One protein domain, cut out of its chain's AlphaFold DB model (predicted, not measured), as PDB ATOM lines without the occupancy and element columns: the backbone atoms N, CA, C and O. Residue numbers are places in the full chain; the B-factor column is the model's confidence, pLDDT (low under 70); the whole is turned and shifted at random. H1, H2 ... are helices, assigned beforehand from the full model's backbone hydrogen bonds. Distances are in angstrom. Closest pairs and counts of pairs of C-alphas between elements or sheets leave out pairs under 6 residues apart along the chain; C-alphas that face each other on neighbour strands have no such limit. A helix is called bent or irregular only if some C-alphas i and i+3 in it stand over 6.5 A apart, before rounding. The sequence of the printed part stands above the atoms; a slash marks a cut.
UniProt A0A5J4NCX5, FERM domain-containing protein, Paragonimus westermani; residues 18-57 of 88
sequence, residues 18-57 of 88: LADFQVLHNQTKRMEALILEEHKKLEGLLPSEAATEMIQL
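What this domain is: This is residues 18 to 57 of the 88 residues of the protein "FERM domain-containing protein" of Paragonimus westermani (UniProt A0A5J4NCX5). The domain is a loose U with a hollow middle: residues 18 to 28, which hold no named helix, fold back at one end of helix H1, H1 is the base, and beyond the other end of H1 the chain turns into helix H2, of which residues 47 to 49 and 51 to 57 stick out. The two helices are held only by their link. The printed part has 40 residues, with two named helices in the order H1, H2 and no named strand; the class is all helix. The whole is loose, with a radius of gyration of the C-alphas of 11.3 A, and spans 27 by 19 by 18 A.

Where its parts are: The printed part begins at C-alpha 18, at (1.528, -29.768, 22.087). H1 is residues 29 to 41, 19.2 A from first to last C-alpha, and begins at (-5.530, -36.018, 22.622). H2 is residues 47 to 57, 15.2 A long by the same measure, and ends at (9.977, -35.590, 40.169).

How they stand to each other: H1 and H2 are apart, with no C-alpha of the one within 8 A of the other. A tight link of 5 residues joins them. Along H1 the C-alpha y rises from -36.018 to -24.060; along H2 it falls from -22.135 to -35.590. Residues 43 to 49, of which 47 to 49 belong to H2, stand free, and so do residues 51 to 57 of H2. In H2 every O i to N i+4 pair is within hydrogen-bond range; in H1 8 of 9 are. Neither helix is bent or irregular.

The domain as a whole: The two C-alphas farthest apart are those of Asn 26 and Gly 44, at 28.6 A. The C-alphas of Leu 18 and Leu 57, the first and last printed, are 20.8 A apart. The printed part has no cut. The mean pLDDT of the printed part is 89.7, and no printed residue is under 70.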
ATOM      1  N   LEU A  18       1.043 -28.429  21.740       85.12
ATOM      2  CA  LEU A  18       1.528 -29.768  22.087       85.12
ATOM      3  C   LEU A  18       1.566 -30.744  20.904       85.12
ATOM      4  O   LEU A  18       2.306 -31.720  20.974       85.12
ATOM      5  N   ALA A  19       0.827 -30.485  19.821       82.25
ATOM      6  CA  ALA A  19       0.859 -31.323  18.622       82.25
ATOM      7  C   ALA A  19       2.249 -31.340  17.957       82.25
ATOM      8  O   ALA A  19       2.604 -32.321  17.306       82.25
ATOM      9  N   ASP A  20       3.038 -30.279  18.159       83.75
ATOM     10  CA  ASP A  20       4.407 -30.162  17.650       83.75
ATOM     11  C   ASP A  20       5.457 -30.685  18.653       83.75
ATOM     12  O   ASP A  20       6.627 -30.850  18.303       83.75
ATOM     13  N   PHE A  21       5.053 -30.989  19.894       81.56
ATOM     14  CA  PHE A  21       5.925 -31.517  20.946       81.56
ATOM     15  C   PHE A  21       5.553 -32.961  21.277       81.56
ATOM     16  O   PHE A  21       4.640 -33.223  22.060       81.56
ATOM     17  N   GLN A  22       6.305 -33.918  20.730       74.75
ATOM     18  CA  GLN A  22       6.145 -35.330  21.076       74.75
ATOM     19  C   GLN A  22       6.919 -35.655  22.362       74.75
ATOM     20  O   GLN A  22       8.052 -36.134  22.327       74.75
ATOM     21  N   VAL A  23       6.307 -35.360  23.510       77.69
ATOM     22  CA  VAL A  23       6.914 -35.576  24.840       77.69
ATOM     23  C   VAL A  23       6.780 -37.036  25.279       77.69
ATOM     24  O   VAL A  23       7.632 -37.563  25.991       77.69
ATOM     25  N   LEU A  24       5.712 -37.712  24.844       81.56
ATOM     26  CA  LEU A  24       5.394 -39.082  25.242       81.56
ATOM     27  C   LEU A  24       5.237 -39.977  24.010       81.56
ATOM     28  O   LEU A  24       4.601 -39.600  23.028       81.56
ATOM     29  N   HIS A  25       5.762 -41.205  24.085       78.06
ATOM     30  CA  HIS A  25       5.697 -42.170  22.979       78.06
ATOM     31  C   HIS A  25       4.254 -42.476  22.540       78.06
ATOM     32  O   HIS A  25       3.983 -42.605  21.351       78.06
ATOM     33  N   ASN A  26       3.319 -42.509  23.497       83.69
ATOM     34  CA  ASN A  26       1.894 -42.774  23.274       83.69
ATOM     35  C   ASN A  26       1.028 -41.536  23.568       83.69
ATOM     36  O   ASN A  26       0.005 -41.635  24.244       83.69
ATOM     37  N   GLN A  27       1.457 -40.354  23.123       85.31
ATOM     38  CA  GLN A  27       0.709 -39.113  23.329       85.31
ATOM     39  C   GLN A  27      -0.661 -39.171  22.632       85.31
ATOM     40  O   GLN A  27      -0.761 -39.341  21.420       85.31
ATOM     41  N   THR A  28      -1.732 -39.049  23.419       88.94
ATOM     42  CA  THR A  28      -3.119 -39.012  22.929       88.94
ATOM     43  C   THR A  28      -3.739 -37.641  23.174       88.94
ATOM     44  O   THR A  28      -3.356 -36.950  24.117       88.94
ATOM     45  N   LYS A  29      -4.783 -37.276  22.414       86.75
ATOM     46  CA  LYS A  29      -5.530 -36.018  22.622       86.75
ATOM     47  C   LYS A  29      -6.050 -35.849  24.059       86.75
ATOM     48  O   LYS A  29      -6.106 -34.739  24.576       86.75
ATOM     49  N   ARG A  30      -6.409 -36.953  24.732       88.81
ATOM     50  CA  ARG A  30      -6.821 -36.934  26.146       88.81
ATOM     51  C   ARG A  30      -5.665 -36.522  27.059       88.81
ATOM     52  O   ARG A  30      -5.876 -35.744  27.979       88.81
ATOM     53  N   MET A  31      -4.466 -37.047  26.820       89.19
ATOM     54  CA  MET A  31      -3.277 -36.670  27.587       89.19
ATOM     55  C   MET A  31      -2.891 -35.218  27.328       89.19
ATOM     56  O   MET A  31      -2.583 -34.514  28.277       89.19
ATOM     57  N   GLU A  32      -2.980 -34.741  26.088       88.81
ATOM     58  CA  GLU A  32      -2.730 -33.329  25.770       88.81
ATOM     59  C   GLU A  32      -3.679 -32.389  26.519       88.81
ATOM     60  O   GLU A  32      -3.239 -31.364  27.033       88.81
ATOM     61  N   ALA A  33      -4.957 -32.757  26.652       89.31
ATOM     62  CA  ALA A  33      -5.910 -31.991  27.453       89.31
ATOM     63  C   ALA A  33      -5.516 -31.938  28.942       89.31
ATOM     64  O   ALA A  33      -5.593 -30.873  29.550       89.31
ATOM     65  N   LEU A  34      -5.041 -33.054  29.510       91.81
ATOM     66  CA  LEU A  34      -4.542 -33.099  30.892       91.81
ATOM     67  C   LEU A  34      -3.266 -32.263  31.064       91.81
ATOM     68  O   LEU A  34      -3.136 -31.525  32.035       91.81
ATOM     69  N   ILE A  35      -2.344 -32.331  30.100       90.38
ATOM     70  CA  ILE A  35      -1.114 -31.527  30.106       90.38
ATOM     71  C   ILE A  35      -1.459 -30.034  30.057       90.38
ATOM     72  O   ILE A  35      -0.862 -29.246  30.783       90.38
ATOM     73  N   LEU A  36      -2.436 -29.636  29.239       90.75
ATOM     74  CA  LEU A  36      -2.907 -28.252  29.168       90.75
ATOM     75  C   LEU A  36      -3.552 -27.773  30.470       90.75
ATOM     76  O   LEU A  36      -3.393 -26.610  30.838       90.75
ATOM     77  N   GLU A  37      -4.306 -28.638  31.144       92.88
ATOM     78  CA  GLU A  37      -4.919 -28.320  32.434       92.88
ATOM     79  C   GLU A  37      -3.860 -28.092  33.517       92.88
ATOM     80  O   GLU A  37      -3.935 -27.097  34.236       92.88
ATOM     81  N   GLU A  38      -2.846 -28.956  33.593       92.31
ATOM     82  CA  GLU A  38      -1.735 -28.772  34.532       92.31
ATOM     83  C   GLU A  38      -0.857 -27.573  34.162       92.31
ATOM     84  O   GLU A  38      -0.478 -26.805  35.041       92.31
ATOM     85  N   HIS A  39      -0.595 -27.332  32.873       91.94
ATOM     86  CA  HIS A  39       0.226 -26.199  32.435       91.94
ATOM     87  C   HIS A  39      -0.351 -24.847  32.879       91.94
ATOM     88  O   HIS A  39       0.407 -23.966  33.278       91.94
ATOM     89  N   LYS A  40      -1.683 -24.699  32.906       92.31
ATOM     90  CA  LYS A  40      -2.341 -23.486  33.426       92.31
ATOM     91  C   LYS A  40      -2.001 -23.197  34.889       92.31
ATOM     92  O   LYS A  40      -2.012 -22.043  35.299       92.31
ATOM     93  N   LYS A  41      -1.704 -24.224  35.688       92.81
ATOM     94  CA  LYS A  41      -1.331 -24.060  37.104       92.81
ATOM     95  C   LYS A  41       0.108 -23.580  37.279       92.81
ATOM     96  O   LYS A  41       0.462 -23.126  38.360       92.81
ATOM     97  N   LEU A  42       0.915 -23.685  36.226       90.75
ATOM     98  CA  LEU A  42       2.328 -23.310  36.208       90.75
ATOM     99  C   LEU A  42       2.546 -21.903  35.624       90.75
ATOM    100  O   LEU A  42       3.686 -21.490  35.414       90.75
ATOM    101  N   GLU A  43       1.471 -21.153  35.349       91.31
ATOM    102  CA  GLU A  43       1.572 -19.767  34.889       91.31
ATOM    103  C   GLU A  43       2.332 -18.905  35.911       91.31
ATOM    104  O   GLU A  43       1.987 -18.843  37.089       91.31
ATOM    105  N   GLY A  44       3.379 -18.219  35.444       91.88
ATOM    106  CA  GLY A  44       4.234 -17.367  36.276       91.88
ATOM    107  C   GLY A  44       5.472 -18.057  36.857       91.88
ATOM    108  O   GLY A  44       6.321 -17.362  37.412       91.88
ATOM    109  N   LEU A  45       5.615 -19.374  36.686       94.19
ATOM    110  CA  LEU A  45       6.816 -20.108  37.083       94.19
ATOM    111  C   LEU A  45       7.964 -19.855  36.094       94.19
ATOM    112  O   LEU A  45       7.760 -19.852  34.873       94.19
ATOM    113  N   LEU A  46       9.187 -19.662  36.594       95.31
ATOM    114  CA  LEU A  46      10.344 -19.517  35.715       95.31
ATOM    115  C   LEU A  46      10.718 -20.870  35.089       95.31
ATOM    116  O   LEU A  46      10.648 -21.904  35.757       95.31
ATOM    117  N   PRO A  47      11.235 -20.892  33.846       93.44
ATOM    118  CA  PRO A  47      11.680 -22.135  33.214       93.44
ATOM    119  C   PRO A  47      12.724 -22.908  34.035       93.44
ATOM    120  O   PRO A  47      12.735 -24.135  34.021       93.44
ATOM    121  N   SER A  48      13.589 -22.203  34.773       96.06
ATOM    122  CA  SER A  48      14.578 -22.817  35.668       96.06
ATOM    123  C   SER A  48      13.941 -23.526  36.862       96.06
ATOM    124  O   SER A  48      14.427 -24.574  37.285       96.06
ATOM    125  N   GLU A  49      12.860 -22.967  37.403       95.12
ATOM    126  CA  GLU A  49      12.119 -23.557  38.518       95.12
ATOM    127  C   GLU A  49      11.351 -24.786  38.030       95.12
ATOM    128  O   GLU A  49      11.522 -25.867  38.589       95.12
ATOM    129  N   ALA A  50      10.644 -24.665  36.900       94.31
ATOM    130  CA  ALA A  50       9.958 -25.784  36.252       94.31
ATOM    131  C   ALA A  50      10.914 -26.947  35.926       94.31
ATOM    132  O   ALA A  50      10.596 -28.112  36.159       94.31
ATOM    133  N   ALA A  51      12.114 -26.643  35.414       93.38
ATOM    134  CA  ALA A  51      13.133 -27.655  35.144       93.38
ATOM    135  C   ALA A  51      13.645 -28.319  36.431       93.38
ATOM    136  O   ALA A  51      13.865 -29.529  36.454       93.38
ATOM    137  N   THR A  52      13.813 -27.548  37.507       96.00
ATOM    138  CA  THR A  52      14.244 -28.081  38.806       96.00
ATOM    139  C   THR A  52      13.203 -29.046  39.372       96.00
ATOM    140  O   THR A  52      13.558 -30.158  39.762       96.00
ATOM    141  N   GLU A  53      11.924 -28.664  39.359       94.81
ATOM    142  CA  GLU A  53      10.827 -29.534  39.800       94.81
ATOM    143  C   GLU A  53      10.716 -30.792  38.935       94.81
ATOM    144  O   GLU A  53      10.590 -31.898  39.461       94.81
ATOM    145  N   MET A  54      10.849 -30.657  37.611       94.19
ATOM    146  CA  MET A  54      10.862 -31.800  36.697       94.19
ATOM    147  C   MET A  54      11.965 -32.803  37.056       94.19
ATOM    148  O   MET A  54      11.698 -34.003  37.105       94.19
ATOM    149  N   ILE A  55      13.189 -32.333  37.324       94.88
ATOM    150  CA  ILE A  55      14.315 -33.203  37.700       94.88
ATOM    151  C   ILE A  55      14.046 -33.889  39.043       94.88
ATOM    152  O   ILE A  55      14.327 -35.077  39.172       94.88
ATOM    153  N   GLN A  56      13.485 -33.174  40.023       95.62
ATOM    154  CA  GLN A  56      13.137 -33.742  41.332       95.62
ATOM    155  C   GLN A  56      12.048 -34.818  41.234       95.62
ATOM    156  O   GLN A  56      12.144 -35.861  41.880       95.62
ATOM    157  N   LEU A  57      11.019 -34.593  40.415       94.38
ATOM    158  CA  LEU A  57       9.977 -35.590  40.169       94.38
ATOM    159  C   LEU A  57      10.550 -36.800  39.432       94.38
ATOM    160  O   LEU A  57      10.317 -37.936  39.842       94.38
TER     161      LEU A  57